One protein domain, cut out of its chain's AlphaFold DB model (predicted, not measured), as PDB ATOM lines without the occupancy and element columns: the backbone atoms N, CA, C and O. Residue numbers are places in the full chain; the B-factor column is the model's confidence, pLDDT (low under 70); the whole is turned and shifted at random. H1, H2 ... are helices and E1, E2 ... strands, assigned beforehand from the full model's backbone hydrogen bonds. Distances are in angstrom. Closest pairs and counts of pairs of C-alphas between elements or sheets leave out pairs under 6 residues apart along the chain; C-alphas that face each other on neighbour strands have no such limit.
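What this domain is: This is residues 45 to 80, 111 to 145, 174 to 184, 191 to 253 and 270 to 311 of the 967 residues of the protein "RabGAP/TBC" of Pseudomicrostroma glucosiphilum (UniProt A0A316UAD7). One large sheet of nine strands, curled like part of a barrel and left open between its edge strands E4 and E8, wraps round a single helix, H5. Outside the curl the long helix H2 packs on E1 with H4 side by side with it, H1 and H3 pack near the start of E2 and the end of E3, and H6 lies by E8 and E9. The printed part has 187 residues, with six named helices and nine named strands in the order E1 E2 E3 H1 H2 H3 E4 E5 E6 E7 H4 H5 E8 E9 H6. The sheet's order is E4 E3 E2 E1 E7 E6 E5 E9 E8, all antiparallel, and the class is mixed, helices and strands. The whole is compact, with a radius of gyration of the C-alphas of 16.3 A and spans of 48 by 46 by 42 A.

Where its parts are: E1, residues 45 to 58, begins with C-alpha 45 at (-25.398, 11.380, -27.190), is 27.6 A long and bends by 95 degrees at residue 55. E2, residues 68 to 79, is 31.4 A long and bends by 56 degrees at residue 74. E3, residues 113 to 119, measures 19.4 A, and H1 is residues 120 to 125. H2, residues 129 to 145, measures 25.8 A and ends with C-alpha 145 at (-3.600, 18.705, -3.170). H3 is residues 192 to 195 and E4 residues 197 to 200. E5, residues 204 to 210, measures 17.4 A; E6, residues 219 to 225, 20.2 A; E7 is residues 234 to 236. H4, residues 242 to 251, measures 14.4 A, and H5, residues 273 to 281, 12.5 A. E8 is residues 287 to 289, E9 residues 296 to 299, and H6, residues 303 to 310, ends with C-alpha 310 at (-6.355, -15.548, -7.423).

How they stand to each other: The sheet is strongly twisted. E1 and E2 form a hairpin, with N 48 and O 76 2.9 A apart. E3 is antiparallel to E2, with N 73 and O 116 at 2.8 A, and to E4, with N 115 and O 199 at 2.8 A. On the other side of E1 from E2 is E7, with N 57 and O 235 at 2.8 A. E5, E6 and E7 form a meander, each strand the antiparallel neighbour of the one before, with N 208 and O 222 at 2.9 A and N 221 and O 234 at 2.8 A. E9 pairs with E5 through N 207 and O 297, 2.8 A, and forms a hairpin with E8 through N 298 and O 288, 2.8 A. The sheet curls round H5; the C-alphas of Phe 236 and Gly 273 are the closest of E7 and H5, at 6.3 A. H2 is at the sheet's level, with Ser 52 and Glu 136 the closest C-alphas of E1 and H2, 5.3 A. H2 touches H4 with residues 136 to 140 alone, at a shallow tilt of 16 degrees, the same way; their closest C-alphas, of Ala 140 and Thr 243, are 6.0 A apart. H1 touches H3, closest at the C-alphas of Leu 122 and Ala 193, 6.2 A. H6 is on the sheet, its closest C-alphas to E8 being those of Leu 306 and His 288, 7.7 A. Every O i to N i+4 pair is within hydrogen-bond range in H1, H4, H5 and H6, 10 of 13 are in H2, and H3 is too short for such a pair.

The domain as a whole: The two C-alphas farthest apart, of Ile 80 and Ser 215, are 48.9 A apart. Residues 81 to 110, 146 to 173, 185 to 190 and 254 to 269 are not printed; the C-alpha gaps are 16.0, 20.3, 13.2 and 15.7 A. Of the links that are printed whole, none is long. The mean pLDDT of the printed part is 76.0; 48 residues are under 70, among them residues 139 to 145 and 239 to 253.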
ATOM      1  N   TYR A  45     -26.177  11.555 -28.414       70.94
ATOM      2  CA  TYR A  45     -25.398  11.380 -27.190       70.94
ATOM      3  C   TYR A  45     -24.381  12.508 -27.046       70.94
ATOM      4  O   TYR A  45     -23.912  13.062 -28.040       70.94
ATOM      5  N   GLN A  46     -24.039  12.821 -25.803       77.88
ATOM      6  CA  GLN A  46     -23.013  13.784 -25.430       77.88
ATOM      7  C   GLN A  46     -21.889  13.054 -24.690       77.88
ATOM      8  O   GLN A  46     -22.171  12.185 -23.865       77.88
ATOM      9  N   TYR A  47     -20.632  13.381 -24.992       82.56
ATOM     10  CA  TYR A  47     -19.464  12.689 -24.445       82.56
ATOM     11  C   TYR A  47     -18.648  13.641 -23.580       82.56
ATOM     12  O   TYR A  47     -18.307  14.740 -24.014       82.56
ATOM     13  N   GLN A  48     -18.357  13.217 -22.357       86.19
ATOM     14  CA  GLN A  48     -17.519  13.933 -21.403       86.19
ATOM     15  C   GLN A  48     -16.149  13.256 -21.332       86.19
ATOM     16  O   GLN A  48     -16.083  12.046 -21.119       86.19
ATOM     17  N   LEU A  49     -15.072  14.025 -21.486       86.81
ATOM     18  CA  LEU A  49     -13.701  13.545 -21.326       86.81
ATOM     19  C   LEU A  49     -13.347  13.458 -19.833       86.81
ATOM     20  O   LEU A  49     -13.433  14.459 -19.126       86.81
ATOM     21  N   LEU A  50     -13.010  12.255 -19.357       87.00
ATOM     22  CA  LEU A  50     -12.687  11.966 -17.952       87.00
ATOM     23  C   LEU A  50     -11.182  11.840 -17.705       87.00
ATOM     24  O   LEU A  50     -10.693  12.278 -16.675       87.00
ATOM     25  N   TYR A  51     -10.468  11.218 -18.641       89.00
ATOM     26  CA  TYR A  51      -9.024  11.002 -18.584       89.00
ATOM     27  C   TYR A  51      -8.452  11.136 -19.988       89.00
ATOM     28  O   TYR A  51      -9.123  10.790 -20.963       89.00
ATOM     29  N   SER A  52      -7.219  11.617 -20.076       89.06
ATOM     30  CA  SER A  52      -6.468  11.769 -21.314       89.06
ATOM     31  C   SER A  52      -5.000  11.480 -21.027       89.06
ATOM     32  O   SER A  52      -4.474  11.944 -20.018       89.06
ATOM     33  N   LYS A  53      -4.347  10.739 -21.922       87.75
ATOM     34  CA  LYS A  53      -2.903  10.519 -21.950       87.75
ATOM     35  C   LYS A  53      -2.393  10.788 -23.353       87.75
ATOM     36  O   LYS A  53      -2.846  10.145 -24.303       87.75
ATOM     37  N   SER A  54      -1.473  11.738 -23.490       87.56
ATOM     38  CA  SER A  54      -0.824  12.025 -24.771       87.56
ATOM     39  C   SER A  54       0.324  11.058 -25.052       87.56
ATOM     40  O   SER A  54       0.842  10.414 -24.140       87.56
ATOM     41  N   ARG A  55       0.746  10.996 -26.323       84.06
ATOM     42  CA  ARG A  55       1.931  10.241 -26.777       84.06
ATOM     43  C   ARG A  55       1.831   8.733 -26.522       84.06
ATOM     44  O   ARG A  55       2.823   8.053 -26.269       84.06
ATOM     45  N   VAL A  56       0.612   8.208 -26.659       89.00
ATOM     46  CA  VAL A  56       0.352   6.769 -26.739       89.00
ATOM     47  C   VAL A  56       0.286   6.395 -28.215       89.00
ATOM     48  O   VAL A  56      -0.653   6.774 -28.918       89.00
ATOM     49  N   THR A  57       1.302   5.694 -28.697       88.62
ATOM     50  CA  THR A  57       1.552   5.493 -30.127       88.62
ATOM     51  C   THR A  57       1.163   4.082 -30.552       88.62
ATOM     52  O   THR A  57       1.439   3.107 -29.852       88.62
ATOM     53  N   LEU A  58       0.531   3.966 -31.718       87.31
ATOM     54  CA  LEU A  58       0.297   2.691 -32.392       87.31
ATOM     55  C   LEU A  58       1.370   2.512 -33.469       87.31
ATOM     56  O   LEU A  58       1.666   3.454 -34.203       87.31
ATOM     57  N   HIS A  59       1.954   1.315 -33.563       83.50
ATOM     58  CA  HIS A  59       2.979   0.961 -34.554       83.50
ATOM     59  C   HIS A  59       2.382  -0.037 -35.568       83.50
ATOM     60  O   HIS A  59       2.492  -1.246 -35.359       83.50
ATOM     61  N   PRO A  60       1.685   0.421 -36.636       71.56
ATOM     62  CA  PRO A  60       0.997  -0.474 -37.574       71.56
ATOM     63  C   PRO A  60       1.990  -1.256 -38.425       71.56
ATOM     64  O   PRO A  60       1.766  -2.404 -38.804       71.56
ATOM     65  N   THR A  61       3.105  -0.607 -38.725       66.25
ATOM     66  CA  THR A  61       4.282  -1.227 -39.295       66.25
ATOM     67  C   THR A  61       5.405  -1.028 -38.285       66.25
ATOM     68  O   THR A  61       5.331  -0.168 -37.404       66.25
ATOM     69  N   PRO A  62       6.488  -1.788 -38.411       48.84
ATOM     70  CA  PRO A  62       7.661  -1.532 -37.604       48.84
ATOM     71  C   PRO A  62       8.401  -0.252 -38.026       48.84
ATOM     72  O   PRO A  62       9.496   0.014 -37.520       48.84
ATOM     73  N   TYR A  63       7.848   0.516 -38.986       52.75
ATOM     74  CA  TYR A  63       8.427   1.768 -39.397       52.75
ATOM     75  C   TYR A  63       8.033   2.968 -38.539       52.75
ATOM     76  O   TYR A  63       6.904   3.419 -38.591       52.75
ATOM     77  N   SER A  64       9.053   3.605 -37.956       60.97
ATOM     78  CA  SER A  64       9.107   4.998 -37.502       60.97
ATOM     79  C   SER A  64       8.062   5.962 -38.037       60.97
ATOM     80  O   SER A  64       7.241   6.533 -37.333       60.97
ATOM     81  N   LYS A  65       8.179   6.164 -39.346       60.69
ATOM     82  CA  LYS A  65       7.378   7.078 -40.159       60.69
ATOM     83  C   LYS A  65       5.901   6.690 -40.261       60.69
ATOM     84  O   LYS A  65       5.089   7.548 -40.580       60.69
ATOM     85  N   ASP A  66       5.584   5.425 -40.015       72.44
ATOM     86  CA  ASP A  66       4.229   4.890 -40.054       72.44
ATOM     87  C   ASP A  66       3.634   4.824 -38.636       72.44
ATOM     88  O   ASP A  66       2.473   4.447 -38.482       72.44
ATOM     89  N   ASN A  67       4.406   5.184 -37.598       82.75
ATOM     90  CA  ASN A  67       3.908   5.298 -36.234       82.75
ATOM     91  C   ASN A  67       2.824   6.370 -36.170       82.75
ATOM     92  O   ASN A  67       3.010   7.499 -36.624       82.75
ATOM     93  N   ILE A  68       1.708   6.022 -35.545       85.06
ATOM     94  CA  ILE A  68       0.557   6.905 -35.420       85.06
ATOM     95  C   ILE A  68       0.500   7.360 -33.963       85.06
ATOM     96  O   ILE A  68       0.102   6.565 -33.106       85.06
ATOM     97  N   PRO A  69       0.921   8.598 -33.637       87.75
ATOM     98  CA  PRO A  69       0.770   9.127 -32.290       87.75
ATOM     99  C   PRO A  69      -0.710   9.371 -32.004       87.75
ATOM    100  O   PRO A  69      -1.471   9.791 -32.881       87.75
ATOM    101  N   GLY A  70      -1.127   9.124 -30.767       88.50
ATOM    102  CA  GLY A  70      -2.514   9.290 -30.364       88.50
ATOM    103  C   GLY A  70      -2.685   9.667 -28.903       88.50
ATOM    104  O   GLY A  70      -1.735   9.730 -28.116       88.50
ATOM    105  N   TYR A  71      -3.942   9.935 -28.570       89.31
ATOM    106  CA  TYR A  71      -4.425  10.125 -27.216       89.31
ATOM    107  C   TYR A  71      -5.177   8.880 -26.776       89.31
ATOM    108  O   TYR A  71      -6.106   8.436 -27.458       89.31
ATOM    109  N   LEU A  72      -4.805   8.352 -25.616       91.81
ATOM    110  CA  LEU A  72      -5.609   7.370 -24.905       91.81
ATOM    111  C   LEU A  72      -6.528   8.109 -23.931       91.81
ATOM    112  O   LEU A  72      -6.069   8.975 -23.191       91.81
ATOM    113  N   ALA A  73      -7.821   7.805 -23.940       91.50
ATOM    114  CA  ALA A  73      -8.818   8.571 -23.205       91.50
ATOM    115  C   ALA A  73      -9.917   7.703 -22.589       91.50
ATOM    116  O   ALA A  73     -10.315   6.681 -23.153       91.50
ATOM    117  N   LEU A  74     -10.453   8.164 -21.454       90.56
ATOM    118  CA  LEU A  74     -11.699   7.653 -20.879       90.56
ATOM    119  C   LEU A  74     -12.824   8.654 -21.133       90.56
ATOM    120  O   LEU A  74     -12.705   9.834 -20.799       90.56
ATOM    121  N   LEU A  75     -13.925   8.183 -21.716       88.94
ATOM    122  CA  LEU A  75     -15.071   9.004 -22.113       88.94
ATOM    123  C   LEU A  75     -16.341   8.530 -21.410       88.94
ATOM    124  O   LEU A  75     -16.646   7.343 -21.454       88.94
ATOM    125  N   ARG A  76     -17.131   9.446 -20.840       87.31
ATOM    126  CA  ARG A  76     -18.476   9.153 -20.318       87.31
ATOM    127  C   ARG A  76     -19.560   9.589 -21.296       87.31
ATOM    128  O   ARG A  76     -19.639  10.762 -21.664       87.31
ATOM    129  N   ARG A  77     -20.429   8.662 -21.681       82.88
ATOM    130  CA  ARG A  77     -21.565   8.866 -22.581       82.88
ATOM    131  C   ARG A  77     -22.816   9.276 -21.796       82.88
ATOM    132  O   ARG A  77     -23.209   8.599 -20.861       82.88
ATOM    133  N   HIS A  78     -23.486  10.345 -22.232       77.81
ATOM    134  CA  HIS A  78     -24.758  10.826 -21.682       77.81
ATOM    135  C   HIS A  78     -25.841  10.878 -22.765       77.81
ATOM    136  O   HIS A  78     -25.607  11.343 -23.883       77.81
ATOM    137  N   LYS A  79     -27.059  10.429 -22.441       69.56
ATOM    138  CA  LYS A  79     -28.215  10.483 -23.351       69.56
ATOM    139  C   LYS A  79     -28.895  11.853 -23.272       69.56
ATOM    140  O   LYS A  79     -29.396  12.228 -22.213       69.56
ATOM    141  N   ILE A  80     -28.981  12.580 -24.390       65.81
ATOM    142  CA  ILE A  80     -29.685  13.871 -24.432       65.81
ATOM    143  C   ILE A  80     -31.198  13.609 -24.385       65.81
ATOM    144  O   ILE A  80     -31.774  13.051 -25.323       65.81
ATOM    145  N   TYR A 111     -21.421   0.749 -18.238       53.34
ATOM    146  CA  TYR A 111     -21.803   0.775 -19.657       53.34
ATOM    147  C   TYR A 111     -21.762   2.168 -20.296       53.34
ATOM    148  O   TYR A 111     -21.873   2.287 -21.520       53.34
ATOM    149  N   ASP A 112     -21.599   3.213 -19.485       77.00
ATOM    150  CA  ASP A 112     -21.520   4.591 -19.963       77.00
ATOM    151  C   ASP A 112     -20.086   5.117 -20.037       77.00
ATOM    152  O   ASP A 112     -19.875   6.169 -20.639       77.00
ATOM    153  N   VAL A 113     -19.089   4.393 -19.515       86.44
ATOM    154  CA  VAL A 113     -17.670   4.749 -19.661       86.44
ATOM    155  C   VAL A 113     -17.024   3.918 -20.770       86.44
ATOM    156  O   VAL A 113     -17.211   2.705 -20.855       86.44
ATOM    157  N   MET A 114     -16.254   4.574 -21.632       88.94
ATOM    158  CA  MET A 114     -15.558   3.963 -22.762       88.94
ATOM    159  C   MET A 114     -14.059   4.239 -22.686       88.94
ATOM    160  O   MET A 114     -13.657   5.352 -22.347       88.94
ATOM    161  N   LEU A 115     -13.259   3.238 -23.049       91.31
ATOM    162  CA  LEU A 115     -11.837   3.377 -23.335       91.31
ATOM    163  C   LEU A 115     -11.656   3.631 -24.832       91.31
ATOM    164  O   LEU A 115     -12.110   2.848 -25.672       91.31
ATOM    165  N   SER A 116     -10.982   4.726 -25.153       90.88
ATOM    166  CA  SER A 116     -10.833   5.219 -26.515       90.88
ATOM    167  C   SER A 116      -9.383   5.535 -26.822       90.88
ATOM    168  O   SER A 116      -8.717   6.192 -26.028       90.88
ATOM    169  N   TRP A 117      -8.916   5.135 -28.001       92.69
ATOM    170  CA  TRP A 117      -7.652   5.609 -28.552       92.69
ATOM    171  C   TRP A 117      -7.924   6.374 -29.847       92.69
ATOM    172  O   TRP A 117      -8.621   5.880 -30.740       92.69
ATOM    173  N   LEU A 118      -7.419   7.605 -29.920       89.75
ATOM    174  CA  LEU A 118      -7.680   8.547 -31.005       89.75
ATOM    175  C   LEU A 118      -6.349   9.054 -31.584       89.75
ATOM    176  O   LEU A 118      -5.561   9.625 -30.830       89.75
ATOM    177  N   PRO A 119      -6.107   8.922 -32.900       88.31
ATOM    178  CA  PRO A 119      -4.947   9.521 -33.554       88.31
ATOM    179  C   PRO A 119      -4.871  11.032 -33.313       88.31
ATOM    180  O   PRO A 119      -5.888  11.728 -33.350       88.31
ATOM    181  N   GLU A 120      -3.666  11.562 -33.117       85.69
ATOM    182  CA  GLU A 120      -3.446  12.986 -32.846       85.69
ATOM    183  C   GLU A 120      -3.974  13.878 -33.982       85.69
ATOM    184  O   GLU A 120      -4.527  14.945 -33.718       85.69
ATOM    185  N   GLU A 121      -3.861  13.430 -35.235       82.12
ATOM    186  CA  GLU A 121      -4.430  14.117 -36.403       82.12
ATOM    187  C   GLU A 121      -5.952  14.254 -36.302       82.12
ATOM    188  O   GLU A 121      -6.483  15.340 -36.500       82.12
ATOM    189  N   LEU A 122      -6.649  13.196 -35.876       82.25
ATOM    190  CA  LEU A 122      -8.101  13.225 -35.709       82.25
ATOM    191  C   LEU A 122      -8.522  14.213 -34.611       82.25
ATOM    192  O   LEU A 122      -9.529  14.905 -34.744       82.25
ATOM    193  N   VAL A 123      -7.756  14.295 -33.522       81.81
ATOM    194  CA  VAL A 123      -8.015  15.244 -32.426       81.81
ATOM    195  C   VAL A 123      -7.746  16.690 -32.871       81.81
ATOM    196  O   VAL A 123      -8.508  17.596 -32.514       81.81
ATOM    197  N   LYS A 124      -6.705  16.909 -33.688       77.81
ATOM    198  CA  LYS A 124      -6.375  18.209 -34.297       77.81
ATOM    199  C   LYS A 124      -7.443  18.667 -35.286       77.81
ATOM    200  O   LYS A 124      -7.905  19.800 -35.168       77.81
ATOM    201  N   ASP A 125      -7.889  17.788 -36.178       76.00
ATOM    202  CA  ASP A 125      -8.947  18.065 -37.160       76.00
ATOM    203  C   ASP A 125     -10.271  18.430 -36.483       76.00
ATOM    204  O   ASP A 125     -11.024  19.279 -36.959       76.00
ATOM    205  N   ARG A 126     -10.543  17.832 -35.317       77.94
ATOM    206  CA  ARG A 126     -11.718  18.154 -34.497       77.94
ATOM    207  C   ARG A 126     -11.557  19.433 -33.677       77.94
ATOM    208  O   ARG A 126     -12.516  19.844 -33.022       77.94
ATOM    209  N   SER A 127     -10.393  20.088 -33.707       76.38
ATOM    210  CA  SER A 127     -10.034  21.236 -32.859       76.38
ATOM    211  C   SER A 127     -10.156  20.953 -31.351       76.38
ATOM    212  O   SER A 127     -10.445  21.843 -30.553       76.38
ATOM    213  N   GLU A 128      -9.935  19.700 -30.935       82.12
ATOM    214  CA  GLU A 128     -10.104  19.256 -29.542       82.12
ATOM    215  C   GLU A 128      -8.784  19.142 -28.775       82.12
ATOM    216  O   GLU A 128      -8.806  18.898 -27.573       82.12
ATOM    217  N   THR A 129      -7.636  19.389 -29.411       79.12
ATOM    218  CA  THR A 129      -6.308  19.238 -28.789       79.12
ATOM    219  C   THR A 129      -6.184  19.981 -27.460       79.12
ATOM    220  O   THR A 129      -5.683  19.421 -26.490       79.12
ATOM    221  N   ALA A 130      -6.698  21.213 -27.376       76.06
ATOM    222  CA  ALA A 130      -6.663  21.995 -26.140       76.06
ATOM    223  C   ALA A 130      -7.435  21.319 -24.993       76.06
ATOM    224  O   ALA A 130      -6.983  21.352 -23.856       76.06
ATOM    225  N   LYS A 131      -8.553  20.648 -25.299       82.62
ATOM    226  CA  LYS A 131      -9.385  19.930 -24.323       82.62
ATOM    227  C   LYS A 131      -8.672  18.698 -23.764       82.62
ATOM    228  O   LYS A 131      -8.695  18.469 -22.561       82.62
ATOM    229  N   PHE A 132      -8.031  17.917 -24.637       83.12
ATOM    230  CA  PHE A 132      -7.292  16.712 -24.243       83.12
ATOM    231  C   PHE A 132      -6.041  17.039 -23.424       83.12
ATOM    232  O   PHE A 132      -5.737  16.317 -22.477       83.12
ATOM    233  N   VAL A 133      -5.354  18.135 -23.759       78.94
ATOM    234  CA  VAL A 133      -4.188  18.627 -23.011       78.94
ATOM    235  C   VAL A 133      -4.597  19.219 -21.658       78.94
ATOM    236  O   VAL A 133      -3.924  18.961 -20.667       78.94
ATOM    237  N   ASP A 134      -5.698  19.975 -21.592       77.81
ATOM    238  CA  ASP A 134      -6.206  20.542 -20.333       77.81
ATOM    239  C   ASP A 134      -6.597  19.439 -19.334       77.81
ATOM    240  O   ASP A 134      -6.182  19.484 -18.180       77.81
ATOM    241  N   VAL A 135      -7.295  18.384 -19.782       81.25
ATOM    242  CA  VAL A 135      -7.598  17.216 -18.927       81.25
ATOM    243  C   VAL A 135      -6.324  16.506 -18.453       81.25
ATOM    244  O   VAL A 135      -6.238  16.158 -17.278       81.25
ATOM    245  N   GLU A 136      -5.327  16.329 -19.328       79.94
ATOM    246  CA  GLU A 136      -4.021  15.767 -18.944       79.94
ATOM    247  C   GLU A 136      -3.358  16.584 -17.821       79.94
ATOM    248  O   GLU A 136      -2.893  16.034 -16.823       79.94
ATOM    249  N   LEU A 137      -3.312  17.914 -17.969       71.12
ATOM    250  CA  LEU A 137      -2.637  18.805 -17.021       71.12
ATOM    251  C   LEU A 137      -3.392  18.928 -15.691       71.12
ATOM    252  O   LEU A 137      -2.751  18.955 -14.641       71.12
ATOM    253  N   ARG A 138      -4.732  18.932 -15.707       71.62
ATOM    254  CA  ARG A 138      -5.563  18.970 -14.489       71.62
ATOM    255  C   ARG A 138      -5.353  17.744 -13.600       71.62
ATOM    256  O   ARG A 138      -5.263  17.888 -12.383       71.62
ATOM    257  N   GLU A 139      -5.215  16.551 -14.181       64.19
ATOM    258  CA  GLU A 139      -4.860  15.340 -13.419       64.19
ATOM    259  C   GLU A 139      -3.462  15.468 -12.797       64.19
ATOM    260  O   GLU A 139      -3.248  15.100 -11.637       64.19
ATOM    261  N   ALA A 140      -2.523  16.077 -13.528       57.72
ATOM    262  CA  ALA A 140      -1.194  16.350 -13.007       57.72
ATOM    263  C   ALA A 140      -1.219  17.364 -11.844       57.72
ATOM    264  O   ALA A 140      -0.369  17.266 -10.964       57.72
ATOM    265  N   GLU A 141      -2.147  18.319 -11.792       54.72
ATOM    266  CA  GLU A 141      -2.269  19.302 -10.699       54.72
ATOM    267  C   GLU A 141      -3.046  18.759  -9.484       54.72
ATOM    268  O   GLU A 141      -2.637  18.970  -8.339       54.72
ATOM    269  N   GLY A 142      -4.115  17.983  -9.707       52.56
ATOM    270  CA  GLY A 142      -4.965  17.413  -8.652       52.56
ATOM    271  C   GLY A 142      -4.269  16.392  -7.738       52.56
ATOM    272  O   GLY A 142      -4.686  16.200  -6.594       52.56
ATOM    273  N   ALA A 143      -3.175  15.773  -8.195       48.81
ATOM    274  CA  ALA A 143      -2.324  14.915  -7.366       48.81
ATOM    275  C   ALA A 143      -1.557  15.689  -6.269       48.81
ATOM    276  O   ALA A 143      -1.167  15.093  -5.270       48.81
ATOM    277  N   SER A 144      -1.362  17.007  -6.423       41.50
ATOM    278  CA  SER A 144      -0.622  17.843  -5.463       41.50
ATOM    279  C   SER A 144      -1.425  18.156  -4.197       41.50
ATOM    280  O   SER A 144      -0.852  18.216  -3.119       41.50
ATOM    281  N   GLN A 145      -2.746  18.329  -4.308       40.78
ATOM    282  CA  GLN A 145      -3.600  18.705  -3.170       40.78
ATOM    283  C   GLN A 145      -3.928  17.516  -2.257       40.78
ATOM    284  O   GLN A 145      -4.190  17.684  -1.071       40.78
ATOM    285  N   SER A 174     -17.523  20.334 -17.241       60.09
ATOM    286  CA  SER A 174     -17.467  19.089 -18.005       60.09
ATOM    287  C   SER A 174     -16.911  19.390 -19.399       60.09
ATOM    288  O   SER A 174     -17.521  20.104 -20.196       60.09
ATOM    289  N   ILE A 175     -15.722  18.864 -19.699       76.19
ATOM    290  CA  ILE A 175     -15.087  19.041 -21.005       76.19
ATOM    291  C   ILE A 175     -15.761  18.095 -21.995       76.19
ATOM    292  O   ILE A 175     -15.591  16.873 -21.963       76.19
ATOM    293  N   LEU A 176     -16.586  18.683 -22.854       78.25
ATOM    294  CA  LEU A 176     -17.396  17.971 -23.830       78.25
ATOM    295  C   LEU A 176     -16.621  17.763 -25.125       78.25
ATOM    296  O   LEU A 176     -16.097  18.725 -25.699       78.25
ATOM    297  N   VAL A 177     -16.606  16.526 -25.604       79.88
ATOM    298  CA  VAL A 177     -15.939  16.142 -26.851       79.88
ATOM    299  C   VAL A 177     -16.920  15.568 -27.868       79.88
ATOM    300  O   VAL A 177     -18.026  15.132 -27.532       79.88
ATOM    301  N   GLN A 178     -16.532  15.610 -29.140       73.06
ATOM    302  CA  GLN A 178     -17.296  15.019 -30.230       73.06
ATOM    303  C   GLN A 178     -17.425  13.496 -30.055       73.06
ATOM    304  O   GLN A 178     -16.543  12.868 -29.462       73.06
ATOM    305  N   PRO A 179     -18.497  12.869 -30.586       70.75
ATOM    306  CA  PRO A 179     -18.629  11.416 -30.568       70.75
ATOM    307  C   PRO A 179     -17.365  10.752 -31.127       70.75
ATOM    308  O   PRO A 179     -16.902  11.128 -32.215       70.75
ATOM    309  N   PRO A 180     -16.777   9.778 -30.414       67.38
ATOM    310  CA  PRO A 180     -15.671   9.025 -30.972       67.38
ATOM    311  C   PRO A 180     -16.150   8.251 -32.210       67.38
ATOM    312  O   PRO A 180     -17.329   7.886 -32.284       67.38
ATOM    313  N   PRO A 181     -15.279   8.030 -33.209       64.12
ATOM    314  CA  PRO A 181     -15.655   7.251 -34.379       64.12
ATOM    315  C   PRO A 181     -16.058   5.835 -33.936       64.12
ATOM    316  O   PRO A 181     -15.295   5.137 -33.270       64.12
ATOM    317  N   LEU A 182     -17.282   5.423 -34.275       55.03
ATOM    318  CA  LEU A 182     -17.716   4.033 -34.149       55.03
ATOM    319  C   LEU A 182     -16.997   3.242 -35.245       55.03
ATOM    320  O   LEU A 182     -17.047   3.648 -36.404       55.03
ATOM    321  N   ALA A 183     -16.312   2.155 -34.887       48.72
ATOM    322  CA  ALA A 183     -15.548   1.350 -35.835       48.72
ATOM    323  C   ALA A 183     -16.445   0.885 -37.000       48.72
ATOM    324  O   ALA A 183     -17.337   0.058 -36.813       48.72
ATOM    325  N   SER A 184     -16.233   1.424 -38.201       36.75
ATOM    326  CA  SER A 184     -16.904   0.981 -39.426       36.75
ATOM    327  C   SER A 184     -15.923   0.170 -40.279       36.75
ATOM    328  O   SER A 184     -14.968   0.748 -40.804       36.75
ATOM    329  N   SER A 191      -5.978   6.287 -44.286       61.62
ATOM    330  CA  SER A 191      -6.103   7.418 -43.361       61.62
ATOM    331  C   SER A 191      -5.822   6.957 -41.924       61.62
ATOM    332  O   SER A 191      -6.390   5.943 -41.503       61.62
ATOM    333  N   PRO A 192      -5.015   7.692 -41.135       60.84
ATOM    334  CA  PRO A 192      -4.747   7.388 -39.723       60.84
ATOM    335  C   PRO A 192      -6.010   7.250 -38.863       60.84
ATOM    336  O   PRO A 192      -6.016   6.489 -37.898       60.84
ATOM    337  N   ALA A 193      -7.113   7.897 -39.258       65.38
ATOM    338  CA  ALA A 193      -8.417   7.790 -38.603       65.38
ATOM    339  C   ALA A 193      -9.004   6.361 -38.591       65.38
ATOM    340  O   ALA A 193      -9.869   6.073 -37.766       65.38
ATOM    341  N   SER A 194      -8.527   5.464 -39.463       69.94
ATOM    342  CA  SER A 194      -8.968   4.060 -39.535       69.94
ATOM    343  C   SER A 194      -8.531   3.199 -38.341       69.94
ATOM    344  O   SER A 194      -9.160   2.177 -38.076       69.94
ATOM    345  N   TYR A 195      -7.500   3.618 -37.598       76.06
ATOM    346  CA  TYR A 195      -6.989   2.905 -36.417       76.06
ATOM    347  C   TYR A 195      -7.639   3.352 -35.101       76.06
ATOM    348  O   TYR A 195      -7.386   2.759 -34.052       76.06
ATOM    349  N   ALA A 196      -8.462   4.404 -35.133       83.88
ATOM    350  CA  ALA A 196      -9.163   4.890 -33.953       83.88
ATOM    351  C   ALA A 196     -10.163   3.841 -33.445       83.88
ATOM    352  O   ALA A 196     -10.930   3.274 -34.226       83.88
ATOM    353  N   PHE A 197     -10.212   3.625 -32.131       88.06
ATOM    354  CA  PHE A 197     -11.187   2.720 -31.526       88.06
ATOM    355  C   PHE A 197     -11.819   3.319 -30.277       88.06
ATOM    356  O   PHE A 197     -11.271   4.209 -29.627       88.06
ATOM    357  N   SER A 198     -13.007   2.827 -29.927       88.94
ATOM    358  CA  SER A 198     -13.709   3.189 -28.697       88.94
ATOM    359  C   SER A 198     -14.586   2.036 -28.248       88.94
ATOM    360  O   SER A 198     -15.523   1.665 -28.952       88.94
ATOM    361  N   HIS A 199     -14.259   1.467 -27.091       87.69
ATOM    362  CA  HIS A 199     -14.934   0.298 -26.539       87.69
ATOM    363  C   HIS A 199     -15.474   0.632 -25.143       87.69
ATOM    364  O   HIS A 199     -14.738   1.203 -24.335       87.69
ATOM    365  N   PRO A 200     -16.741   0.306 -24.826       88.50
ATOM    366  CA  PRO A 200     -17.243   0.360 -23.456       88.50
ATOM    367  C   PRO A 200     -16.362  -0.473 -22.523       88.50
ATOM    368  O   PRO A 200     -15.887  -1.533 -22.927       88.50
ATOM    369  N   LEU A 201     -16.190  -0.046 -21.268       85.19
ATOM    370  CA  LEU A 201     -15.363  -0.794 -20.311       85.19
ATOM    371  C   LEU A 201     -15.865  -2.229 -20.091       85.19
ATOM    372  O   LEU A 201     -15.057  -3.124 -19.885       85.19
ATOM    373  N   GLY A 202     -17.174  -2.471 -20.216       81.94
ATOM    374  CA  GLY A 202     -17.757  -3.818 -20.155       81.94
ATOM    375  C   GLY A 202     -17.436  -4.734 -21.347       81.94
ATOM    376  O   GLY A 202     -17.815  -5.898 -21.319       81.94
ATOM    377  N   MET A 203     -16.780  -4.237 -22.403       84.75
ATOM    378  CA  MET A 203     -16.272  -5.065 -23.509       84.75
ATOM    379  C   MET A 203     -14.796  -5.439 -23.344       84.75
ATOM    380  O   MET A 203     -14.287  -6.223 -24.143       84.75
ATOM    381  N   LEU A 204     -14.099  -4.879 -22.355       86.62
ATOM    382  CA  LEU A 204     -12.716  -5.233 -22.058       86.62
ATOM    383  C   LEU A 204     -12.712  -6.501 -21.204       86.62
ATOM    384  O   LEU A 204     -13.433  -6.561 -20.216       86.62
ATOM    385  N   TYR A 205     -11.912  -7.492 -21.588       86.00
ATOM    386  CA  TYR A 205     -11.705  -8.713 -20.810       86.00
ATOM    387  C   TYR A 205     -10.431  -8.601 -19.968       86.00
ATOM    388  O   TYR A 205     -10.471  -8.686 -18.743       86.00
ATOM    389  N   SER A 206      -9.294  -8.336 -20.617       90.31
ATOM    390  CA  SER A 206      -8.008  -8.210 -19.934       90.31
ATOM    391  C   SER A 206      -7.094  -7.167 -20.571       90.31
ATOM    392  O   SER A 206      -7.227  -6.801 -21.742       90.31
ATOM    393  N   LEU A 207      -6.165  -6.669 -19.763       90.38
ATOM    394  CA  LEU A 207      -5.121  -5.725 -20.124       90.38
ATOM    395  C   LEU A 207      -3.780  -6.355 -19.762       90.38
ATOM    396  O   LEU A 207      -3.560  -6.708 -18.607       90.38
ATOM    397  N   GLN A 208      -2.881  -6.478 -20.730       90.06
ATOM    398  CA  GLN A 208      -1.511  -6.914 -20.493       90.06
ATOM    399  C   GLN A 208      -0.598  -5.694 -20.557       90.06
ATOM    400  O   GLN A 208      -0.410  -5.115 -21.628       90.06
ATOM    401  N   ALA A 209      -0.072  -5.276 -19.409       88.19
ATOM    402  CA  ALA A 209       0.811  -4.127 -19.285       88.19
ATOM    403  C   ALA A 209       2.257  -4.598 -19.083       88.19
ATOM    404  O   ALA A 209       2.592  -5.213 -18.071       88.19
ATOM    405  N   THR A 210       3.116  -4.285 -20.047       86.56
ATOM    406  CA  THR A 210       4.555  -4.547 -19.983       86.56
ATOM    407  C   THR A 210       5.255  -3.228 -19.663       86.56
ATOM    408  O   THR A 210       5.282  -2.353 -20.532       86.56
ATOM    409  N   PRO A 211       5.790  -3.047 -18.443       80.19
ATOM    410  CA  PRO A 211       6.464  -1.809 -18.069       80.19
ATOM    411  C   PRO A 211       7.737  -1.582 -18.899       80.19
ATOM    412  O   PRO A 211       8.307  -2.546 -19.426       80.19
ATOM    413  N   PRO A 212       8.195  -0.325 -19.028       70.44
ATOM    414  CA  PRO A 212       9.479  -0.035 -19.650       70.44
ATOM    415  C   PRO A 212      10.617  -0.699 -18.860       70.44
ATOM    416  O   PRO A 212      10.597  -0.745 -17.630       70.44
ATOM    417  N   THR A 213      11.618  -1.203 -19.576       56.38
ATOM    418  CA  THR A 213      12.836  -1.840 -19.041       56.38
ATOM    419  C   THR A 213      14.071  -1.162 -19.631       56.38
ATOM    420  O   THR A 213      13.961  -0.342 -20.547       56.38
ATOM    421  N   ILE A 214      15.274  -1.507 -19.164       39.97
ATOM    422  CA  ILE A 214      16.510  -0.928 -19.724       39.97
ATOM    423  C   ILE A 214      16.672  -1.301 -21.211       39.97
ATOM    424  O   ILE A 214      17.197  -0.513 -22.003       39.97
ATOM    425  N   SER A 215      16.186  -2.483 -21.604       40.00
ATOM    426  CA  SER A 215      16.223  -2.986 -22.983       40.00
ATOM    427  C   SER A 215      15.050  -2.513 -23.853       40.00
ATOM    428  O   SER A 215      15.199  -2.431 -25.073       40.00
ATOM    429  N   ASN A 216      13.912  -2.149 -23.252       55.78
ATOM    430  CA  ASN A 216      12.737  -1.630 -23.951       55.78
ATOM    431  C   ASN A 216      12.228  -0.343 -23.290       55.78
ATOM    432  O   ASN A 216      11.498  -0.382 -22.301       55.78
ATOM    433  N   TRP A 217      12.622   0.802 -23.848       57.12
ATOM    434  CA  TRP A 217      12.448   2.114 -23.213       57.12
ATOM    435  C   TRP A 217      10.991   2.571 -23.109       57.12
ATOM    436  O   TRP A 217      10.684   3.423 -22.279       57.12
ATOM    437  N   TYR A 218      10.099   2.006 -23.926       78.06
ATOM    438  CA  TYR A 218       8.673   2.306 -23.894       78.06
ATOM    439  C   TYR A 218       7.913   1.103 -23.359       78.06
ATOM    440  O   TYR A 218       8.021  -0.004 -23.893       78.06
ATOM    441  N   GLY A 219       7.105   1.330 -22.327       82.12
ATOM    442  CA  GLY A 219       6.164   0.316 -21.887       82.12
ATOM    443  C   GLY A 219       5.051   0.134 -22.920       82.12
ATOM    444  O   GLY A 219       4.713   1.051 -23.673       82.12
ATOM    445  N   SER A 220       4.474  -1.060 -22.966       88.81
ATOM    446  CA  SER A 220       3.417  -1.408 -23.915       88.81
ATOM    447  C   SER A 220       2.179  -1.937 -23.207       88.81
ATOM    448  O   SER A 220       2.283  -2.625 -22.194       88.81
ATOM    449  N   LEU A 221       1.010  -1.668 -23.780       91.44
ATOM    450  CA  LEU A 221      -0.273  -2.176 -23.318       91.44
ATOM    451  C   LEU A 221      -0.992  -2.900 -24.449       91.44
ATOM    452  O   LEU A 221      -1.250  -2.325 -25.510       91.44
ATOM    453  N   THR A 222      -1.385  -4.138 -24.188       90.00
ATOM    454  CA  THR A 222      -2.232  -4.929 -25.079       90.00
ATOM    455  C   THR A 222      -3.600  -5.120 -24.441       90.00
ATOM    456  O   THR A 222      -3.706  -5.445 -23.261       90.00
ATOM    457  N   ILE A 223      -4.657  -4.894 -25.221       88.25
ATOM    458  CA  ILE A 223      -6.045  -4.942 -24.754       88.25
ATOM    459  C   ILE A 223      -6.740  -6.132 -25.409       88.25
ATOM    460  O   ILE A 223      -6.804  -6.216 -26.637       88.25
ATOM    461  N   CYS A 224      -7.303  -7.019 -24.596       88.62
ATOM    462  CA  CYS A 224      -8.120  -8.140 -25.039       88.62
ATOM    463  C   CYS A 224      -9.590  -7.859 -24.732       88.62
ATOM    464  O   CYS A 224      -9.947  -7.499 -23.610       88.62
ATOM    465  N   LEU A 225     -10.448  -8.016 -25.736       86.38
ATOM    466  CA  LEU A 225     -11.889  -7.825 -25.627       86.38
ATOM    467  C   LEU A 225     -12.600  -9.131 -25.271       86.38
ATOM    468  O   LEU A 225     -12.148 -10.230 -25.611       86.38
ATOM    469  N   VAL A 226     -13.775  -8.995 -24.660       79.06
ATOM    470  CA  VAL A 226     -14.717 -10.095 -24.446       79.06
ATOM    471  C   VAL A 226     -15.079 -10.697 -25.809       79.06
ATOM    472  O   VAL A 226     -15.526  -9.993 -26.713       79.06
ATOM    473  N   GLY A 227     -14.846 -12.002 -25.978       71.81
ATOM    474  CA  GLY A 227     -14.964 -12.702 -27.266       71.81
ATOM    475  C   GLY A 227     -13.628 -13.054 -27.936       71.81
ATOM    476  O   GLY A 227     -13.637 -13.647 -29.014       71.81
ATOM    477  N   GLY A 228     -12.492 -12.737 -27.302       72.38
ATOM    478  CA  GLY A 228     -11.161 -13.211 -27.706       72.38
ATOM    479  C   GLY A 228     -10.468 -12.365 -28.776       72.38
ATOM    480  O   GLY A 228      -9.464 -12.793 -29.339       72.38
ATOM    481  N   GLN A 229     -10.985 -11.170 -29.078       76.00
ATOM    482  CA  GLN A 229     -10.330 -10.237 -29.993       76.00
ATOM    483  C   GLN A 229      -9.260  -9.430 -29.252       76.00
ATOM    484  O   GLN A 229      -9.569  -8.698 -28.315       76.00
ATOM    485  N   THR A 230      -8.015  -9.503 -29.713       81.12
ATOM    486  CA  THR A 230      -6.908  -8.684 -29.200       81.12
ATOM    487  C   THR A 230      -6.701  -7.459 -30.089       81.12
ATOM    488  O   THR A 230      -6.576  -7.582 -31.308       81.12
ATOM    489  N   LEU A 231      -6.690  -6.269 -29.487       83.12
ATOM    490  CA  LEU A 231      -6.397  -5.010 -30.173       83.12
ATOM    491  C   LEU A 231      -4.888  -4.848 -30.410       83.12
ATOM    492  O   LEU A 231      -4.067  -5.486 -29.748       83.12
ATOM    493  N   ALA A 232      -4.520  -3.968 -31.345       83.12
ATOM    494  CA  ALA A 232      -3.119  -3.644 -31.604       83.12
ATOM    495  C   ALA A 232      -2.429  -3.098 -30.331       83.12
ATOM    496  O   ALA A 232      -3.038  -2.283 -29.631       83.12
ATOM    497  N   PRO A 233      -1.180  -3.508 -30.028       86.75
ATOM    498  CA  PRO A 233      -0.444  -2.999 -28.875       86.75
ATOM    499  C   PRO A 233      -0.237  -1.484 -28.954       86.75
ATOM    500  O   PRO A 233       0.128  -0.946 -30.003       86.75
ATOM    501  N   LEU A 234      -0.439  -0.814 -27.824       90.31
ATOM    502  CA  LEU A 234      -0.201   0.611 -27.644       90.31
ATOM    503  C   LEU A 234       1.108   0.824 -26.887       90.31
ATOM    504  O   LEU A 234       1.334   0.175 -25.868       90.31
ATOM    505  N   TYR A 235       1.949   1.741 -27.353       88.88
ATOM    506  CA  TYR A 235       3.250   2.039 -26.752       88.88
ATOM    507  C   TYR A 235       3.224   3.405 -26.070       88.88
ATOM    508  O   TYR A 235       2.771   4.391 -26.652       88.88
ATOM    509  N   PHE A 236       3.701   3.463 -24.829       89.00
ATOM    510  CA  PHE A 236       3.707   4.668 -24.003       89.00
ATOM    511  C   PHE A 236       5.053   5.380 -24.146       89.00
ATOM    512  O   PHE A 236       6.058   4.938 -23.590       89.00
ATOM    513  N   HIS A 237       5.067   6.495 -24.879       81.50
ATOM    514  CA  HIS A 237       6.229   7.385 -24.992       81.50
ATOM    515  C   HIS A 237       6.208   8.405 -23.852       81.50
ATOM    516  O   HIS A 237       5.915   9.592 -24.023       81.50
ATOM    517  N   ASP A 238       6.443   7.897 -22.647       78.00
ATOM    518  CA  ASP A 238       6.394   8.665 -21.405       78.00
ATOM    519  C   ASP A 238       7.445   9.789 -21.332       78.00
ATOM    520  O   ASP A 238       7.233  10.796 -20.662       78.00
ATOM    521  N   ASP A 239       8.544   9.661 -22.071       63.78
ATOM    522  CA  ASP A 239       9.581  10.679 -22.263       63.78
ATOM    523  C   ASP A 239       9.119  11.884 -23.098       63.78
ATOM    524  O   ASP A 239       9.711  12.963 -23.012       63.78
ATOM    525  N   GLU A 240       8.047  11.727 -23.875       67.19
ATOM    526  CA  GLU A 240       7.412  12.794 -24.651       67.19
ATOM    527  C   GLU A 240       6.087  13.273 -24.027       67.19
ATOM    528  O   GLU A 240       5.577  14.345 -24.380       67.19
ATOM    529  N   SER A 241       5.518  12.505 -23.092       67.81
ATOM    530  CA  SER A 241       4.270  12.839 -22.402       67.81
ATOM    531  C   SER A 241       4.501  13.901 -21.324       67.81
ATOM    532  O   SER A 241       5.202  13.694 -20.332       67.81
ATOM    533  N   ARG A 242       3.863  15.067 -21.478       59.53
ATOM    534  CA  ARG A 242       4.019  16.198 -20.543       59.53
ATOM    535  C   ARG A 242       3.631  15.846 -19.106       59.53
ATOM    536  O   ARG A 242       4.253  16.359 -18.179       59.53
ATOM    537  N   THR A 243       2.637  14.983 -18.912       60.50
ATOM    538  CA  THR A 243       2.184  14.548 -17.583       60.50
ATOM    539  C   THR A 243       3.197  13.637 -16.902       60.50
ATOM    540  O   THR A 243       3.526  13.874 -15.737       60.50
ATOM    541  N   THR A 244       3.777  12.675 -17.629       58.72
ATOM    542  CA  THR A 244       4.805  11.779 -17.076       58.72
ATOM    543  C   THR A 244       6.092  12.536 -16.757       58.72
ATOM    544  O   THR A 244       6.613  12.412 -15.650       58.72
ATOM    545  N   ILE A 245       6.548  13.417 -17.655       59.03
ATOM    546  CA  ILE A 245       7.726  14.271 -17.429       59.03
ATOM    547  C   ILE A 245       7.546  15.128 -16.165       59.03
ATOM    548  O   ILE A 245       8.439  15.199 -15.319       59.03
ATOM    549  N   LEU A 246       6.379  15.765 -15.993       54.94
ATOM    550  CA  LEU A 246       6.088  16.581 -14.811       54.94
ATOM    551  C   LEU A 246       5.946  15.749 -13.526       54.94
ATOM    552  O   LEU A 246       6.292  16.252 -12.456       54.94
ATOM    553  N   GLY A 247       5.462  14.505 -13.617       54.66
ATOM    554  CA  GLY A 247       5.414  13.548 -12.508       54.66
ATOM    555  C   GLY A 247       6.808  13.083 -12.067       54.66
ATOM    556  O   GLY A 247       7.136  13.159 -10.884       54.66
ATOM    557  N   MET A 248       7.680  12.716 -13.011       51.34
ATOM    558  CA  MET A 248       9.072  12.313 -12.746       51.34
ATOM    559  C   MET A 248       9.916  13.454 -12.151       51.34
ATOM    560  O   MET A 248      10.678  13.255 -11.200       51.34
ATOM    561  N   ILE A 249       9.754  14.685 -12.655       50.88
ATOM    562  CA  ILE A 249      10.393  15.894 -12.096       50.88
ATOM    563  C   ILE A 249       9.939  16.162 -10.649       50.88
ATOM    564  O   ILE A 249      10.668  16.783  -9.877       50.88
ATOM    565  N   ARG A 250       8.743  15.712 -10.255       52.09
ATOM    566  CA  ARG A 250       8.249  15.834  -8.877       52.09
ATOM    567  C   ARG A 250       8.746  14.714  -7.971       52.09
ATOM    568  O   ARG A 250       9.206  15.018  -6.876       52.09
ATOM    569  N   ALA A 251       8.737  13.464  -8.437       50.16
ATOM    570  CA  ALA A 251       9.300  12.329  -7.700       50.16
ATOM    571  C   ALA A 251      10.787  12.557  -7.358       50.16
ATOM    572  O   ALA A 251      11.215  12.298  -6.240       50.16
ATOM    573  N   SER A 252      11.548  13.147  -8.286       45.91
ATOM    574  CA  SER A 252      12.953  13.544  -8.077       45.91
ATOM    575  C   SER A 252      13.163  14.730  -7.123       45.91
ATOM    576  O   SER A 252      14.287  14.956  -6.680       45.91
ATOM    577  N   LYS A 253      12.109  15.489  -6.792       40.09
ATOM    578  CA  LYS A 253      12.142  16.603  -5.826       40.09
ATOM    579  C   LYS A 253      11.615  16.216  -4.440       40.09
ATOM    580  O   LYS A 253      11.710  17.034  -3.526       40.09
ATOM    581  N   PRO A 270       2.298   5.930  -9.531       54.66
ATOM    582  CA  PRO A 270       2.492   5.228 -10.798       54.66
ATOM    583  C   PRO A 270       3.914   5.464 -11.329       54.66
ATOM    584  O   PRO A 270       4.390   6.600 -11.346       54.66
ATOM    585  N   VAL A 271       4.592   4.389 -11.748       65.31
ATOM    586  CA  VAL A 271       5.999   4.428 -12.195       65.31
ATOM    587  C   VAL A 271       6.107   4.835 -13.671       65.31
ATOM    588  O   VAL A 271       7.122   5.389 -14.089       65.31
ATOM    589  N   TRP A 272       5.049   4.601 -14.453       79.50
ATOM    590  CA  TRP A 272       4.960   4.893 -15.888       79.50
ATOM    591  C   TRP A 272       3.486   5.012 -16.339       79.50
ATOM    592  O   TRP A 272       2.563   4.732 -15.567       79.50
ATOM    593  N   GLY A 273       3.235   5.430 -17.583       78.69
ATOM    594  CA  GLY A 273       1.902   5.793 -18.083       78.69
ATOM    595  C   GLY A 273       0.881   4.648 -18.140       78.69
ATOM    596  O   GLY A 273      -0.322   4.893 -18.026       78.69
ATOM    597  N   GLY A 274       1.328   3.394 -18.261       85.00
ATOM    598  CA  GLY A 274       0.448   2.223 -18.183       85.00
ATOM    599  C   GLY A 274      -0.129   2.009 -16.780       85.00
ATOM    600  O   GLY A 274      -1.324   1.740 -16.641       85.00
ATOM    601  N   ASP A 275       0.678   2.209 -15.735       82.44
ATOM    602  CA  ASP A 275       0.215   2.121 -14.344       82.44
ATOM    603  C   ASP A 275      -0.800   3.225 -14.034       82.44
ATOM    604  O   ASP A 275      -1.814   2.982 -13.374       82.44
ATOM    605  N   GLU A 276      -0.553   4.434 -14.547       82.62
ATOM    606  CA  GLU A 276      -1.467   5.569 -14.422       82.62
ATOM    607  C   GLU A 276      -2.840   5.239 -15.027       82.62
ATOM    608  O   GLU A 276      -3.869   5.428 -14.375       82.62
ATOM    609  N   LEU A 277      -2.875   4.655 -16.231       87.69
ATOM    610  CA  LEU A 277      -4.122   4.207 -16.850       87.69
ATOM    611  C   LEU A 277      -4.850   3.169 -15.983       87.69
ATOM    612  O   LEU A 277      -6.060   3.282 -15.781       87.69
ATOM    613  N   VAL A 278      -4.143   2.165 -15.455       87.62
ATOM    614  CA  VAL A 278      -4.749   1.132 -14.596       87.62
ATOM    615  C   VAL A 278      -5.345   1.754 -13.327       87.62
ATOM    616  O   VAL A 278      -6.447   1.379 -12.917       87.62
ATOM    617  N   GLN A 279      -4.678   2.743 -12.724       85.31
ATOM    618  CA  GLN A 279      -5.214   3.492 -11.580       85.31
ATOM    619  C   GLN A 279      -6.490   4.269 -11.935       85.31
ATOM    620  O   GLN A 279      -7.432   4.306 -11.142       85.31
ATOM    621  N   GLN A 280      -6.555   4.855 -13.131       86.06
ATOM    622  CA  GLN A 280      -7.744   5.563 -13.609       86.06
ATOM    623  C   GLN A 280      -8.901   4.605 -13.904       86.06
ATOM    624  O   GLN A 280     -10.044   4.886 -13.545       86.06
ATOM    625  N   LEU A 281      -8.617   3.436 -14.478       87.44
ATOM    626  CA  LEU A 281      -9.618   2.402 -14.742       87.44
ATOM    627  C   LEU A 281     -10.251   1.858 -13.457       87.44
ATOM    628  O   LEU A 281     -11.467   1.671 -13.419       87.44
ATOM    629  N   LYS A 282      -9.469   1.702 -12.379       86.50
ATOM    630  CA  LYS A 282      -9.972   1.292 -11.052       86.50
ATOM    631  C   LYS A 282     -11.056   2.218 -10.485       86.50
ATOM    632  O   LYS A 282     -11.826   1.789  -9.632       86.50
ATOM    633  N   LYS A 283     -11.155   3.475 -10.948       85.56
ATOM    634  CA  LYS A 283     -12.222   4.410 -10.540       85.56
ATOM    635  C   LYS A 283     -13.588   4.062 -11.150       85.56
ATOM    636  O   LYS A 283     -14.609   4.523 -10.641       85.56
ATOM    637  N   TYR A 284     -13.620   3.292 -12.242       85.00
ATOM    638  CA  TYR A 284     -14.824   3.054 -13.050       85.00
ATOM    639  C   TYR A 284     -15.133   1.572 -13.314       85.00
ATOM    640  O   TYR A 284     -16.249   1.261 -13.724       85.00
ATOM    641  N   ALA A 285     -14.179   0.667 -13.081       85.69
ATOM    642  CA  ALA A 285     -14.330  -0.777 -13.242       85.69
ATOM    643  C   ALA A 285     -13.599  -1.537 -12.126       85.69
ATOM    644  O   ALA A 285     -12.632  -1.037 -11.546       85.69
ATOM    645  N   PHE A 286     -14.046  -2.762 -11.842       85.69
ATOM    646  CA  PHE A 286     -13.345  -3.658 -10.930       85.69
ATOM    647  C   PHE A 286     -12.149  -4.274 -11.663       85.69
ATOM    648  O   PHE A 286     -12.329  -5.068 -12.580       85.69
ATOM    649  N   ILE A 287     -10.929  -3.873 -11.296       89.06
ATOM    650  CA  ILE A 287      -9.696  -4.360 -11.928       89.06
ATOM    651  C   ILE A 287      -8.980  -5.316 -10.977       89.06
ATOM    652  O   ILE A 287      -8.554  -4.900  -9.897       89.06
ATOM    653  N   HIS A 288      -8.803  -6.566 -11.399       86.00
ATOM    654  CA  HIS A 288      -8.084  -7.591 -10.645       86.00
ATOM    655  C   HIS A 288      -6.732  -7.887 -11.301       86.00
ATOM    656  O   HIS A 288      -6.660  -8.066 -12.513       86.00
ATOM    657  N   ARG A 289      -5.652  -7.929 -10.519       88.00
ATOM    658  CA  ARG A 289      -4.316  -8.290 -11.014       88.00
ATOM    659  C   ARG A 289      -4.105  -9.786 -10.812       88.00
ATOM    660  O   ARG A 289      -4.260 -10.249  -9.689       88.00
ATOM    661  N   SER A 290      -3.722 -10.493 -11.869       79.88
ATOM    662  CA  SER A 290      -3.469 -11.935 -11.826       79.88
ATOM    663  C   SER A 290      -2.287 -12.281 -10.908       79.88
ATOM    664  O   SER A 290      -1.254 -11.600 -10.918       79.88
ATOM    665  N   VAL A 291      -2.440 -13.355 -10.130       73.06
ATOM    666  CA  VAL A 291      -1.370 -13.965  -9.324       73.06
ATOM    667  C   VAL A 291      -0.393 -14.748 -10.210       73.06
ATOM    668  O   VAL A 291       0.796 -14.763  -9.926       73.06
ATOM    669  N   HIS A 292      -0.873 -15.320 -11.319       70.88
ATOM    670  CA  HIS A 292      -0.069 -16.115 -12.260       70.88
ATOM    671  C   HIS A 292       0.882 -15.293 -13.131       70.88
ATOM    672  O   HIS A 292       1.990 -15.722 -13.428       70.88
ATOM    673  N   ASP A 293       0.431 -14.119 -13.566       74.12
ATOM    674  CA  ASP A 293       1.249 -13.181 -14.330       74.12
ATOM    675  C   ASP A 293       0.877 -11.769 -13.897       74.12
ATOM    676  O   ASP A 293      -0.195 -11.243 -14.208       74.12
ATOM    677  N   HIS A 294       1.803 -11.139 -13.188       79.56
ATOM    678  CA  HIS A 294       1.656  -9.796 -12.653       79.56
ATOM    679  C   HIS A 294       1.518  -8.699 -13.719       79.56
ATOM    680  O   HIS A 294       1.226  -7.551 -13.362       79.56
ATOM    681  N   ARG A 295       1.721  -9.012 -15.002       81.94
ATOM    682  CA  ARG A 295       1.492  -8.106 -16.137       81.94
ATOM    683  C   ARG A 295       0.032  -8.096 -16.591       81.94
ATOM    684  O   ARG A 295      -0.358  -7.188 -17.322       81.94
ATOM    685  N   ILE A 296      -0.775  -9.074 -16.174       85.38
ATOM    686  CA  ILE A 296      -2.166  -9.230 -16.604       85.38
ATOM    687  C   ILE A 296      -3.128  -8.631 -15.571       85.38
ATOM    688  O   ILE A 296      -3.120  -8.983 -14.389       85.38
ATOM    689  N   PHE A 297      -4.012  -7.758 -16.051       89.25
ATOM    690  CA  PHE A 297      -5.102  -7.148 -15.298       89.25
ATOM    691  C   PHE A 297      -6.443  -7.513 -15.938       89.25
ATOM    692  O   PHE A 297      -6.709  -7.152 -17.082       89.25
ATOM    693  N   LEU A 298      -7.301  -8.212 -15.203       86.75
ATOM    694  CA  LEU A 298      -8.659  -8.548 -15.624       86.75
ATOM    695  C   LEU A 298      -9.606  -7.379 -15.351       86.75
ATOM    696  O   LEU A 298      -9.513  -6.731 -14.303       86.75
ATOM    697  N   VAL A 299     -10.522  -7.120 -16.283       86.56
ATOM    698  CA  VAL A 299     -11.514  -6.043 -16.196       86.56
ATOM    699  C   VAL A 299     -12.888  -6.646 -15.934       86.56
ATOM    700  O   VAL A 299     -13.435  -7.333 -16.784       86.56
ATOM    701  N   ASN A 300     -13.456  -6.351 -14.766       85.00
ATOM    702  CA  ASN A 300     -14.701  -6.935 -14.266       85.00
ATOM    703  C   ASN A 300     -14.727  -8.478 -14.390       85.00
ATOM    704  O   ASN A 300     -15.653  -8.993 -15.013       85.00
ATOM    705  N   PRO A 301     -13.723  -9.200 -13.846       85.88
ATOM    706  CA  PRO A 301     -13.673 -10.660 -13.926       85.88
ATOM    707  C   PRO A 301     -14.921 -11.307 -13.325       85.88
ATOM    708  O   PRO A 301     -15.402 -10.876 -12.270       85.88
ATOM    709  N   ASP A 302     -15.396 -12.371 -13.971       79.31
ATOM    710  CA  ASP A 302     -16.431 -13.231 -13.408       79.31
ATOM    711  C   ASP A 302     -15.857 -14.059 -12.235       79.31
ATOM    712  O   ASP A 302     -14.637 -14.169 -12.086       79.31
ATOM    713  N   PRO A 303     -16.695 -14.647 -11.360       77.81
ATOM    714  CA  PRO A 303     -16.213 -15.415 -10.208       77.81
ATOM    715  C   PRO A 303     -15.260 -16.564 -10.574       77.81
ATOM    716  O   PRO A 303     -14.314 -16.811  -9.832       77.81
ATOM    717  N   GLU A 304     -15.479 -17.215 -11.721       74.12
ATOM    718  CA  GLU A 304     -14.603 -18.273 -12.249       74.12
ATOM    719  C   GLU A 304     -13.217 -17.723 -12.630       74.12
ATOM    720  O   GLU A 304     -12.194 -18.308 -12.275       74.12
ATOM    721  N   ASP A 305     -13.169 -16.555 -13.282       77.12
ATOM    722  CA  ASP A 305     -11.913 -15.879 -13.626       77.12
ATOM    723  C   ASP A 305     -11.169 -15.425 -12.365       77.12
ATOM    724  O   ASP A 305      -9.942 -15.488 -12.297       77.12
ATOM    725  N   LEU A 306     -11.907 -14.961 -11.352       77.00
ATOM    726  CA  LEU A 306     -11.335 -14.537 -10.080       77.00
ATOM    727  C   LEU A 306     -10.703 -15.717  -9.343       77.00
ATOM    728  O   LEU A 306      -9.598 -15.572  -8.832       77.00
ATOM    729  N   GLU A 307     -11.380 -16.865  -9.294       71.56
ATOM    730  CA  GLU A 307     -10.843 -18.094  -8.708       71.56
ATOM    731  C   GLU A 307      -9.568 -18.510  -9.445       71.56
ATOM    732  O   GLU A 307      -8.503 -18.558  -8.832       71.56
ATOM    733  N   MET A 308      -9.635 -18.638 -10.775       70.44
ATOM    734  CA  MET A 308      -8.490 -19.015 -11.603       70.44
ATOM    735  C   MET A 308      -7.309 -18.050 -11.480       70.44
ATOM    736  O   MET A 308      -6.173 -18.486 -11.558       70.44
ATOM    737  N   HIS A 309      -7.523 -16.744 -11.326       72.19
ATOM    738  CA  HIS A 309      -6.424 -15.773 -11.286       72.19
ATOM    739  C   HIS A 309      -6.006 -15.336  -9.876       72.19
ATOM    740  O   HIS A 309      -5.016 -14.610  -9.755       72.19
ATOM    741  N   SER A 310      -6.699 -15.805  -8.831       71.88
ATOM    742  CA  SER A 310      -6.355 -15.548  -7.423       71.88
ATOM    743  C   SER A 310      -5.711 -16.744  -6.722       71.88
ATOM    744  O   SER A 310      -5.027 -16.544  -5.719       71.88
ATOM    745  N   THR A 311      -5.927 -17.975  -7.199       60.00
ATOM    746  CA  THR A 311      -5.336 -19.177  -6.595       60.00
ATOM    747  C   THR A 311      -3.905 -19.388  -7.094       60.00
ATOM    748  O   THR A 311      -3.722 -19.547  -8.297       60.00
TER     749      THR A 311